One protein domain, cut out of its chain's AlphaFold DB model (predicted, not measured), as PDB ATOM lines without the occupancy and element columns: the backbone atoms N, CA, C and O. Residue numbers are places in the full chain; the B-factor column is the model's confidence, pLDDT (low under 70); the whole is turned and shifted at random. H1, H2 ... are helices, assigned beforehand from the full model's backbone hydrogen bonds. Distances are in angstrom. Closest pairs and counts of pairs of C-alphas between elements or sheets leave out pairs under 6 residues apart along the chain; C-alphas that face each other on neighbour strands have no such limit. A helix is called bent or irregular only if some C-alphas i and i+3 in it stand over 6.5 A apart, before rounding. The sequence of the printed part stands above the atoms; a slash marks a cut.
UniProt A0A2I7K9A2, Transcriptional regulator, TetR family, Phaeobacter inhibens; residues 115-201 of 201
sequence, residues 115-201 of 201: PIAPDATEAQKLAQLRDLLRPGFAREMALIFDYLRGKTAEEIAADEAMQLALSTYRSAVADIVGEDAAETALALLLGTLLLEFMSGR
ATOM      1  N   PRO A 115     240.552 153.643 200.466       68.44
ATOM      2  CA  PRO A 115     241.098 152.441 199.856       68.44
ATOM      3  C   PRO A 115     240.420 152.184 198.505       68.44
ATOM      4  O   PRO A 115     239.557 151.319 198.379       68.44
ATOM      5  N   ILE A 116     240.796 152.957 197.490       75.75
ATOM      6  CA  ILE A 116     240.384 152.726 196.107       75.75
ATOM      7  C   ILE A 116     241.370 151.737 195.487       75.75
ATOM      8  O   ILE A 116     242.576 151.987 195.450       75.75
ATOM      9  N   ALA A 117     240.869 150.600 195.001       77.50
ATOM     10  CA  ALA A 117     241.727 149.581 194.400       77.50
ATOM     11  C   ALA A 117     242.474 150.161 193.174       77.50
ATOM     12  O   ALA A 117     241.815 150.672 192.259       77.50
ATOM     13  N   PRO A 118     243.818 150.085 193.116       77.81
ATOM     14  CA  PRO A 118     244.594 150.758 192.071       77.81
ATOM     15  C   PRO A 118     244.248 150.238 190.669       77.81
ATOM     16  O   PRO A 118     244.078 151.041 189.749       77.81
ATOM     17  N   ASP A 119     244.019 148.927 190.552       87.06
ATOM     18  CA  ASP A 119     243.741 148.222 189.292       87.06
ATOM     19  C   ASP A 119     242.249 148.196 188.900       87.06
ATOM     20  O   ASP A 119     241.867 147.550 187.925       87.06
ATOM     21  N   ALA A 120     241.380 148.871 189.660       89.12
ATOM     22  CA  ALA A 120     239.964 148.970 189.319       89.12
ATOM     23  C   ALA A 120     239.732 149.899 188.116       89.12
ATOM     24  O   ALA A 120     240.421 150.907 187.937       89.12
ATOM     25  N   THR A 121     238.702 149.596 187.325       94.25
ATOM     26  CA  THR A 121     238.230 150.497 186.265       94.25
ATOM     27  C   THR A 121     237.658 151.781 186.869       94.25
ATOM     28  O   THR A 121     237.206 151.787 188.015       94.25
ATOM     29  N   GLU A 122     237.605 152.867 186.097       92.50
ATOM     30  CA  GLU A 122     237.021 154.143 186.547       92.50
ATOM     31  C   GLU A 122     235.609 153.960 187.128       92.50
ATOM     32  O   GLU A 122     235.314 154.416 188.232       92.50
ATOM     33  N   ALA A 123     234.756 153.194 186.439       92.06
ATOM     34  CA  ALA A 123     233.402 152.892 186.895       92.06
ATOM     35  C   ALA A 123     233.378 152.141 188.239       92.06
ATOM     36  O   ALA A 123     232.527 152.415 189.088       92.06
ATOM     37  N   GLN A 124     234.314 151.212 188.462       93.50
ATOM     38  CA  GLN A 124     234.441 150.505 189.739       93.50
ATOM     39  C   GLN A 124     234.922 151.436 190.855       93.50
ATOM     40  O   GLN A 124     234.406 151.354 191.968       93.50
ATOM     41  N   LYS A 125     235.865 152.340 190.568       93.19
ATOM     42  CA  LYS A 125     236.364 153.334 191.530       93.19
ATOM     43  C   LYS A 125     235.262 154.311 191.949       93.19
ATOM     44  O   LYS A 125     235.062 154.528 193.141       93.19
ATOM     45  N   LEU A 126     234.474 154.815 190.995       92.44
ATOM     46  CA  LEU A 126     233.305 155.658 191.282       92.44
ATOM     47  C   LEU A 126     232.234 154.913 192.091       92.44
ATOM     48  O   LEU A 126     231.651 155.481 193.014       92.44
ATOM     49  N   ALA A 127     231.985 153.635 191.784       92.19
ATOM     50  CA  ALA A 127     231.054 152.814 192.554       92.19
ATOM     51  C   ALA A 127     231.531 152.606 194.003       92.19
ATOM     52  O   ALA A 127     230.732 152.762 194.924       92.19
ATOM     53  N   GLN A 128     232.826 152.336 194.209       91.50
ATOM     54  CA  GLN A 128     233.427 152.241 195.544       91.50
ATOM     55  C   GLN A 128     233.286 153.559 196.312       91.50
ATOM     56  O   GLN A 128     232.839 153.552 197.456       91.50
ATOM     57  N   LEU A 129     233.590 154.695 195.676       90.75
ATOM     58  CA  LEU A 129     233.446 156.020 196.282       90.75
ATOM     59  C   LEU A 129     232.000 156.303 196.716       90.75
ATOM     60  O   LEU A 129     231.755 156.758 197.833       90.75
ATOM     61  N   ARG A 130     231.028 155.981 195.856       92.06
ATOM     62  CA  ARG A 130     229.601 156.080 196.182       92.06
ATOM     63  C   ARG A 130     229.238 155.213 197.383       92.06
ATOM     64  O   ARG A 130     228.568 155.687 198.296       92.06
ATOM     65  N   ASP A 131     229.661 153.952 197.383       91.31
ATOM     66  CA  ASP A 131     229.316 153.000 198.438       91.31
ATOM     67  C   ASP A 131     229.950 153.391 199.787       91.31
ATOM     68  O   ASP A 131     229.335 153.181 200.832       91.31
ATOM     69  N   LEU A 132     231.118 154.042 199.764       89.00
ATOM     70  CA  LEU A 132     231.763 154.641 200.938       89.00
ATOM     71  C   LEU A 132     230.983 155.845 201.488       89.00
ATOM     72  O   LEU A 132     230.836 155.984 202.701       89.00
ATOM     73  N   LEU A 133     230.461 156.703 200.612       89.50
ATOM     74  CA  LEU A 133     229.709 157.900 201.003       89.50
ATOM     75  C   LEU A 133     228.284 157.592 201.488       89.50
ATOM     76  O   LEU A 133     227.759 158.289 202.363       89.50
ATOM     77  N   ARG A 134     227.654 156.541 200.951       91.50
ATOM     78  CA  ARG A 134     226.230 156.228 201.163       91.50
ATOM     79  C   ARG A 134     225.790 156.198 202.640       91.50
ATOM     80  O   ARG A 134     224.811 156.877 202.951       91.50
ATOM     81  N   PRO A 135     226.457 155.493 203.581       89.75
ATOM     82  CA  PRO A 135     225.943 155.336 204.951       89.75
ATOM     83  C   PRO A 135     225.848 156.644 205.758       89.75
ATOM     84  O   PRO A 135     225.082 156.731 206.723       89.75
ATOM     85  N   GLY A 136     226.645 157.655 205.396       88.06
ATOM     86  CA  GLY A 136     226.698 158.957 206.068       88.06
ATOM     87  C   GLY A 136     225.981 160.083 205.325       88.06
ATOM     88  O   GLY A 136     225.621 161.078 205.956       88.06
ATOM     89  N   PHE A 137     225.730 159.913 204.023       90.81
ATOM     90  CA  PHE A 137     225.329 160.985 203.112       90.81
ATOM     91  C   PHE A 137     224.145 161.819 203.614       90.81
ATOM     92  O   PHE A 137     224.239 163.038 203.707       90.81
ATOM     93  N   ALA A 138     223.041 161.178 203.999       90.69
ATOM     94  CA  ALA A 138     221.831 161.886 204.417       90.69
ATOM     95  C   ALA A 138     222.027 162.750 205.671       90.69
ATOM     96  O   ALA A 138     221.529 163.872 205.750       90.69
ATOM     97  N   ARG A 139     222.766 162.228 206.655       91.44
ATOM     98  CA  ARG A 139     223.070 162.951 207.894       91.44
ATOM     99  C   ARG A 139     224.008 164.122 207.625       91.44
ATOM    100  O   ARG A 139     223.800 165.191 208.189       91.44
ATOM    101  N   GLU A 140     224.977 163.931 206.737       91.50
ATOM    102  CA  GLU A 140     225.878 164.998 206.316       91.50
ATOM    103  C   GLU A 140     225.117 166.101 205.573       91.50
ATOM    104  O   GLU A 140     225.213 167.267 205.937       91.50
ATOM    105  N   MET A 141     224.259 165.747 204.611       92.44
ATOM    106  CA  MET A 141     223.427 166.720 203.896       92.44
ATOM    107  C   MET A 141     222.509 167.497 204.839       92.44
ATOM    108  O   MET A 141     222.390 168.712 204.707       92.44
ATOM    109  N   ALA A 142     221.900 166.835 205.826       93.75
ATOM    110  CA  ALA A 142     221.089 167.519 206.829       93.75
ATOM    111  C   ALA A 142     221.905 168.540 207.642       93.75
ATOM    112  O   ALA A 142     221.434 169.657 207.863       93.75
ATOM    113  N   LEU A 143     223.128 168.186 208.054       96.56
ATOM    114  CA  LEU A 143     224.028 169.093 208.767       96.56
ATOM    115  C   LEU A 143     224.455 170.278 207.892       96.56
ATOM    116  O   LEU A 143     224.410 171.416 208.355       96.56
ATOM    117  N   ILE A 144     224.831 170.027 206.637       95.69
ATOM    118  CA  ILE A 144     225.235 171.076 205.697       95.69
ATOM    119  C   ILE A 144     224.066 172.020 205.413       95.69
ATOM    120  O   ILE A 144     224.230 173.231 205.521       95.69
ATOM    121  N   PHE A 145     222.860 171.516 205.142       95.75
ATOM    122  CA  PHE A 145     221.697 172.385 204.936       95.75
ATOM    123  C   PHE A 145     221.340 173.210 206.178       95.75
ATOM    124  O   PHE A 145     220.932 174.361 206.041       95.75
ATOM    125  N   ASP A 146     221.511 172.658 207.382       97.94
ATOM    126  CA  ASP A 146     221.342 173.414 208.626       97.94
ATOM    127  C   ASP A 146     222.429 174.491 208.797       97.94
ATOM    128  O   ASP A 146     222.126 175.621 209.176       97.94
ATOM    129  N   TYR A 147     223.685 174.180 208.459       98.06
ATOM    130  CA  TYR A 147     224.807 175.123 208.512       98.06
ATOM    131  C   TYR A 147     224.676 176.279 207.511       98.06
ATOM    132  O   TYR A 147     224.971 177.428 207.842       98.06
ATOM    133  N   LEU A 148     224.229 175.984 206.291       97.44
ATOM    134  CA  LEU A 148     224.081 176.968 205.216       97.44
ATOM    135  C   LEU A 148     222.771 177.756 205.301       97.44
ATOM    136  O   LEU A 148     222.552 178.683 204.521       97.44
ATOM    137  N   ARG A 149     221.885 177.406 206.238       96.44
ATOM    138  CA  ARG A 149     220.577 178.039 206.375       96.44
ATOM    139  C   ARG A 149     220.715 179.553 206.553       96.44
ATOM    140  O   ARG A 149     221.227 180.028 207.562       96.44
ATOM    141  N   GLY A 150     220.158 180.302 205.604       96.06
ATOM    142  CA  GLY A 150     220.123 181.764 205.638       96.06
ATOM    143  C   GLY A 150     221.342 182.456 205.024       96.06
ATOM    144  O   GLY A 150     221.319 183.679 204.959       96.06
ATOM    145  N   LYS A 151     222.349 181.708 204.549       97.19
ATOM    146  CA  LYS A 151     223.473 182.271 203.792       97.19
ATOM    147  C   LYS A 151     223.071 182.571 202.345       97.19
ATOM    148  O   LYS A 151     222.310 181.804 201.746       97.19
ATOM    149  N   THR A 152     223.589 183.654 201.770       98.06
ATOM    150  CA  THR A 152     223.462 183.936 200.329       98.06
ATOM    151  C   THR A 152     224.417 183.070 199.505       98.06
ATOM    152  O   THR A 152     225.310 182.415 200.043       98.06
ATOM    153  N   ALA A 153     224.257 183.064 198.180       96.19
ATOM    154  CA  ALA A 153     225.168 182.343 197.295       96.19
ATOM    155  C   ALA A 153     226.614 182.859 197.409       96.19
ATOM    156  O   ALA A 153     227.551 182.066 197.400       96.19
ATOM    157  N   GLU A 154     226.795 184.171 197.567       97.69
ATOM    158  CA  GLU A 154     228.099 184.812 197.736       97.69
ATOM    159  C   GLU A 154     228.746 184.422 199.068       97.69
ATOM    160  O   GLU A 154     229.933 184.102 199.106       97.69
ATOM    161  N   GLU A 155     227.966 184.390 200.154       97.88
ATOM    162  CA  GLU A 155     228.450 183.947 201.463       97.88
ATOM    163  C   GLU A 155     228.839 182.466 201.448       97.88
ATOM    164  O   GLU A 155     229.866 182.103 202.009       97.88
ATOM    165  N   ILE A 156     228.058 181.613 200.775       97.25
ATOM    166  CA  ILE A 156     228.390 180.191 200.599       97.25
ATOM    167  C   ILE A 156     229.664 180.035 199.764       97.25
ATOM    168  O   ILE A 156     230.523 179.226 200.107       97.25
ATOM    169  N   ALA A 157     229.809 180.805 198.684       95.56
ATOM    170  CA  ALA A 157     230.992 180.755 197.829       95.56
ATOM    171  C   ALA A 157     232.268 181.203 198.562       95.56
ATOM    172  O   ALA A 157     233.350 180.704 198.257       95.56
ATOM    173  N   ALA A 158     232.147 182.120 199.525       97.00
ATOM    174  CA  ALA A 158     233.246 182.593 200.366       97.00
ATOM    175  C   ALA A 158     233.486 181.734 201.624       97.00
ATOM    176  O   ALA A 158     234.434 181.993 202.363       97.00
ATOM    177  N   ASP A 159     232.641 180.736 201.893       98.19
ATOM    178  CA  ASP A 159     232.721 179.927 203.106       98.19
ATOM    179  C   ASP A 159     233.868 178.910 203.036       98.19
ATOM    180  O   ASP A 159     233.861 177.987 202.218       98.19
ATOM    181  N   GLU A 160     234.849 179.052 203.927       98.12
ATOM    182  CA  GLU A 160     236.059 178.220 203.938       98.12
ATOM    183  C   GLU A 160     235.763 176.727 204.139       98.12
ATOM    184  O   GLU A 160     236.408 175.879 203.521       98.12
ATOM    185  N   ALA A 161     234.766 176.378 204.962       97.19
ATOM    186  CA  ALA A 161     234.423 174.978 205.200       97.19
ATOM    187  C   ALA A 161     233.814 174.353 203.937       97.19
ATOM    188  O   ALA A 161     234.132 173.212 203.594       97.19
ATOM    189  N   MET A 162     232.991 175.113 203.209       96.94
ATOM    190  CA  MET A 162     232.441 174.667 201.930       96.94
ATOM    191  C   MET A 162     233.504 174.569 200.839       96.94
ATOM    192  O   MET A 162     233.527 173.571 200.116       96.94
ATOM    193  N   GLN A 163     234.410 175.544 200.734       96.94
ATOM    194  CA  GLN A 163     235.524 175.497 199.783       96.94
ATOM    195  C   GLN A 163     236.420 174.276 200.024       96.94
ATOM    196  O   GLN A 163     236.759 173.553 199.083       96.94
ATOM    197  N   LEU A 164     236.758 174.000 201.285       96.12
ATOM    198  CA  LEU A 164     237.542 172.833 201.678       96.12
ATOM    199  C   LEU A 164     236.844 171.519 201.302       96.12
ATOM    200  O   LEU A 164     237.457 170.645 200.687       96.12
ATOM    201  N   ALA A 165     235.562 171.375 201.643       93.06
ATOM    202  CA  ALA A 165     234.817 170.156 201.351       93.06
ATOM    203  C   ALA A 165     234.677 169.923 199.839       93.06
ATOM    204  O   ALA A 165     234.996 168.843 199.340       93.06
ATOM    205  N   LEU A 166     234.250 170.943 199.086       92.38
ATOM    206  CA  LEU A 166     234.036 170.830 197.642       92.38
ATOM    207  C   LEU A 166     235.339 170.585 196.877       92.38
ATOM    208  O   LEU A 166     235.353 169.753 195.973       92.38
ATOM    209  N   SER A 167     236.436 171.250 197.251       93.94
ATOM    210  CA  SER A 167     237.746 170.999 196.636       93.94
ATOM    211  C   SER A 167     238.246 169.582 196.915       93.94
ATOM    212  O   SER A 167     238.742 168.930 195.997       93.94
ATOM    213  N   THR A 168     238.036 169.065 198.129       93.06
ATOM    214  CA  THR A 168     238.403 167.686 198.486       93.06
ATOM    215  C   THR A 168     237.609 166.670 197.663       93.06
ATOM    216  O   THR A 168     238.199 165.776 197.055       93.06
ATOM    217  N   TYR A 169     236.281 166.821 197.574       91.19
ATOM    218  CA  TYR A 169     235.451 165.929 196.757       91.19
ATOM    219  C   TYR A 169     235.798 166.007 195.272       91.19
ATOM    220  O   TYR A 169     235.895 164.975 194.608       91.19
ATOM    221  N   ARG A 170     236.015 167.219 194.752       93.94
ATOM    222  CA  ARG A 170     236.425 167.426 193.363       93.94
ATOM    223  C   ARG A 170     237.758 166.743 193.078       93.94
ATOM    224  O   ARG A 170     237.843 166.044 192.078       93.94
ATOM    225  N   SER A 171     238.759 166.913 193.945       93.19
ATOM    226  CA  SER A 171     240.079 166.287 193.786       93.19
ATOM    227  C   SER A 171     239.967 164.766 193.754       93.19
ATOM    228  O   SER A 171     240.457 164.140 192.825       93.19
ATOM    229  N   ALA A 172     239.236 164.176 194.705       90.62
ATOM    230  CA  ALA A 172     239.069 162.726 194.764       90.62
ATOM    231  C   ALA A 172     238.386 162.150 193.512       90.62
ATOM    232  O   ALA A 172     238.697 161.041 193.087       90.62
ATOM    233  N   VAL A 173     237.444 162.887 192.915       93.38
ATOM    234  CA  VAL A 173     236.802 162.476 191.661       93.38
ATOM    235  C   VAL A 173     237.725 162.727 190.462       93.38
ATOM    236  O   VAL A 173     237.800 161.874 189.579       93.38
ATOM    237  N   ALA A 174     238.465 163.838 190.437       94.31
ATOM    238  CA  ALA A 174     239.443 164.150 189.392       94.31
ATOM    239  C   ALA A 174     240.561 163.099 189.312       94.31
ATOM    240  O   ALA A 174     240.940 162.703 188.213       94.31
ATOM    241  N   ASP A 175     241.001 162.559 190.450       92.38
ATOM    242  CA  ASP A 175     241.969 161.454 190.508       92.38
ATOM    243  C   ASP A 175     241.447 160.163 189.843       92.38
ATOM    244  O   ASP A 175     242.227 159.274 189.496       92.38
ATOM    245  N   ILE A 176     240.125 160.041 189.663       92.88
ATOM    246  CA  ILE A 176     239.477 158.883 189.039       92.88
ATOM    247  C   ILE A 176     239.186 159.126 187.556       92.88
ATOM    248  O   ILE A 176     239.443 158.232 186.756       92.88
ATOM    249  N   VAL A 177     238.614 160.281 187.195       94.38
ATOM    250  CA  VAL A 177     238.080 160.541 185.837       94.38
ATOM    251  C   VAL A 177     238.817 161.640 185.063       94.38
ATOM    252  O   VAL A 177     238.460 161.937 183.925       94.38
ATOM    253  N   GLY A 178     239.825 162.267 185.669       95.38
ATOM    254  CA  GLY A 178     240.512 163.442 185.136       95.38
ATOM    255  C   GLY A 178     239.801 164.766 185.444       95.38
ATOM    256  O   GLY A 178     238.607 164.816 185.741       95.38
ATOM    257  N   GLU A 179     240.556 165.864 185.358       95.19
ATOM    258  CA  GLU A 179     240.105 167.221 185.711       95.19
ATOM    259  C   GLU A 179     238.882 167.686 184.902       95.19
ATOM    260  O   GLU A 179     237.946 168.247 185.471       95.19
ATOM    261  N   ASP A 180     238.855 167.397 183.597       96.38
ATOM    262  CA  ASP A 180     237.801 167.863 182.685       96.38
ATOM    263  C   ASP A 180     236.438 167.210 182.969       96.38
ATOM    264  O   ASP A 180     235.388 167.816 182.754       96.38
ATOM    265  N   ALA A 181     236.441 165.970 183.469       95.62
ATOM    266  CA  ALA A 181     235.226 165.217 183.771       95.62
ATOM    267  C   ALA A 181     234.816 165.289 185.253       95.62
ATOM    268  O   ALA A 181     233.707 164.865 185.598       95.62
ATOM    269  N   ALA A 182     235.668 165.835 186.128       95.25
ATOM    270  CA  ALA A 182     235.498 165.777 187.579       95.25
ATOM    271  C   ALA A 182     234.192 166.420 188.064       95.25
ATOM    272  O   ALA A 182     233.479 165.844 188.885       95.25
ATOM    273  N   GLU A 183     233.848 167.596 187.532       94.56
ATOM    274  CA  GLU A 183     232.639 168.324 187.928       94.56
ATOM    275  C   GLU A 183     231.365 167.556 187.553       94.56
ATOM    276  O   GLU A 183     230.473 167.372 188.382       94.56
ATOM    277  N   THR A 184     231.315 167.024 186.327       96.94
ATOM    278  CA  THR A 184     230.172 166.232 185.851       96.94
ATOM    279  C   THR A 184     230.037 164.934 186.648       96.94
ATOM    280  O   THR A 184     228.937 164.576 187.075       96.94
ATOM    281  N   ALA A 185     231.146 164.235 186.895       95.88
ATOM    282  CA  ALA A 185     231.146 163.004 187.676       95.88
ATOM    283  C   ALA A 185     230.726 163.245 189.136       95.88
ATOM    284  O   ALA A 185     229.929 162.474 189.674       95.88
ATOM    285  N   LEU A 186     231.185 164.336 189.761       95.06
ATOM    286  CA  LEU A 186     230.779 164.707 191.116       95.06
ATOM    287  C   LEU A 186     229.284 165.049 191.185       95.06
ATOM    288  O   LEU A 186     228.593 164.579 192.088       95.06
ATOM    289  N   ALA A 187     228.762 165.807 190.215       96.00
ATOM    290  CA  ALA A 187     227.339 166.126 190.139       96.00
ATOM    291  C   ALA A 187     226.472 164.860 190.022       96.00
ATOM    292  O   ALA A 187     225.476 164.720 190.736       96.00
ATOM    293  N   LEU A 188     226.872 163.906 189.174       96.69
ATOM    294  CA  LEU A 188     226.181 162.621 189.031       96.69
ATOM    295  C   LEU A 188     226.259 161.778 190.307       96.69
ATOM    296  O   LEU A 188     225.255 161.187 190.708       96.69
ATOM    297  N   LEU A 189     227.422 161.736 190.959       94.81
ATOM    298  CA  LEU A 189     227.630 161.008 192.208       94.81
ATOM    299  C   LEU A 189     226.716 161.534 193.322       94.81
ATOM    300  O   LEU A 189     225.946 160.768 193.904       94.81
ATOM    301  N   LEU A 190     226.763 162.845 193.585       94.00
ATOM    302  CA  LEU A 190     225.955 163.488 194.623       94.00
ATOM    303  C   LEU A 190     224.460 163.436 194.290       94.00
ATOM    304  O   LEU A 190     223.647 163.141 195.164       94.00
ATOM    305  N   GLY A 191     224.093 163.663 193.025       94.75
ATOM    306  CA  GLY A 191     222.709 163.572 192.561       94.75
ATOM    307  C   GLY A 191     222.134 162.164 192.710       94.75
ATOM    308  O   GLY A 191     220.997 162.007 193.152       94.75
ATOM    309  N   THR A 192     222.930 161.133 192.415       95.12
ATOM    310  CA  THR A 192     222.529 159.730 192.603       95.12
ATOM    311  C   THR A 192     222.326 159.409 194.078       95.12
ATOM    312  O   THR A 192     221.281 158.870 194.431       95.12
ATOM    313  N   LEU A 193     223.269 159.785 194.950       95.06
ATOM    314  CA  LEU A 193     223.154 159.573 196.398       95.06
ATOM    315  C   LEU A 193     221.930 160.286 196.990       95.06
ATOM    316  O   LEU A 193     221.206 159.713 197.805       95.06
ATOM    317  N   LEU A 194     221.665 161.519 196.551       94.69
ATOM    318  CA  LEU A 194     220.491 162.276 196.974       94.69
ATOM    319  C   LEU A 194     219.191 161.624 196.501       94.69
ATOM    320  O   LEU A 194     218.249 161.506 197.284       94.69
ATOM    321  N   LEU A 195     219.145 161.164 195.250       94.50
ATOM    322  CA  LEU A 195     217.980 160.474 194.705       94.50
ATOM    323  C   LEU A 195     217.735 159.125 195.396       94.50
ATOM    324  O   LEU A 195     216.587 158.829 195.721       94.50
ATOM    325  N   GLU A 196     218.781 158.326 195.637       92.38
ATOM    326  CA  GLU A 196     218.717 157.078 196.418       92.38
ATOM    327  C   GLU A 196     218.089 157.357 197.789       92.38
ATOM    328  O   GLU A 196     217.019 156.817 198.089       92.38
ATOM    329  N   PHE A 197     218.649 158.317 198.533       90.81
ATOM    330  CA  PHE A 197     218.141 158.720 199.843       90.81
ATOM    331  C   PHE A 197     216.673 159.167 199.810       90.81
ATOM    332  O   PHE A 197     215.853 158.647 200.567       90.81
ATOM    333  N   MET A 198     216.308 160.097 198.920       92.00
ATOM    334  CA  MET A 198     214.932 160.602 198.818       92.00
ATOM    335  C   MET A 198     213.937 159.526 198.375       92.00
ATOM    336  O   MET A 198     212.753 159.608 198.697       92.00
ATOM    337  N   SER A 199     214.407 158.518 197.640       93.00
ATOM    338  CA  SER A 199     213.593 157.382 197.209       93.00
ATOM    339  C   SER A 199     213.470 156.270 198.254       93.00
ATOM    340  O   SER A 199     212.704 155.332 198.036       93.00
ATOM    341  N   GLY A 200     214.209 156.358 199.368       87.00
ATOM    342  CA  GLY A 200     214.258 155.320 200.398       87.00
ATOM    343  C   GLY A 200     214.944 154.027 199.946       87.00
ATOM    344  O   GLY A 200     214.587 152.961 200.447       87.00
ATOM    345  N   ARG A 201     215.868 154.112 198.979       74.00
ATOM    346  CA  ARG A 201     216.652 152.983 198.453       74.00
ATOM    347  C   ARG A 201     218.073 152.968 198.996       74.00
ATOM    348  O   ARG A 201     218.602 154.061 199.291       74.00
TER     349      ARG A 201
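Overview. This is residues 115 to 201 of the 201 residues of the protein "Transcriptional regulator, TetR family" of Phaeobacter inhibens (UniProt A0A2I7K9A2). A bent helix H1 and a nearly straight helix H3 make an open, three-cornered frame: H1a meets the end of H3 at one corner, H1 bends at another, and at the third the chain passes from H1b through a link of 5 residues and the small H2, which touches no helix, to the start of H3. H4 crosses one side of this frame, from the last turns of H3 past the bend of H1. The printed part has 87 residues with four named helices, H1 to H4 in chain order, and no named strand; the class is all helix. It is only just compact, close to loose, with a radius of gyration of the C-alphas of 14.0 A and spans of 44 by 31 by 20 A.

Along the chain. H1, residues 122 to 147, begins at C-alpha 122 (237.021, 154.143, 186.547). By its hydrogen bonds it was assigned as one helix, but it is bent: C-alphas 135 and 138 are 7.8 A apart. Its arms are H1a, residues 122 to 135, 21.5 A, and H1b, residues 138 to 147, 14.2 A. H1a is irregular, with C-alphas 132 and 135 7.1 A apart. H2 is residues 153 to 157; H3, residues 160 to 177, is 25.4 A long. H4, residues 179 to 199, is 30.5 A long and irregular, with C-alphas 180 and 183 7.4 A apart; it ends at C-alpha 199 (213.593, 157.382, 197.209).

Arrangement. H1a and H1b stand about perpendicular, only just, at 72 degrees. H1a, with residues 122 to 126 alone, touches H3 at a steep tilt of 36 degrees, only just steep, opposite ways; the closest C-alphas, of Glu 122 and Ile 176, are 5.9 A apart. H1b and H3 are apart. H2 is close to but not clearly touching H3. H3 touches H4, closest at the C-alphas of Ala 174 and Ala 182, 4.6 A, about perpendicular, only just, at 73 degrees. H4 touches H1a at a steep tilt of 41 degrees, the same way, closest at Arg 134 and Leu 193, 6.6 A between C-alphas. The helix packing is mostly crossed, with no touching pair at a shallow tilt. Every O i to N i+4 pair is within hydrogen-bond range in H1b and H2, against 9 of 10 in H1a, 13 of 14 in H3 and 15 of 17 in H4.

Size, cuts and confidence. The C-alphas farthest apart, of Asp 119 and Gly 150, are 44.2 A apart. The printed part has no cut, and the links H1 to H2, H2 to H3 and H3 to H4 are tight. Mean pLDDT of the printed part is 92.8; residue 115 is under 70.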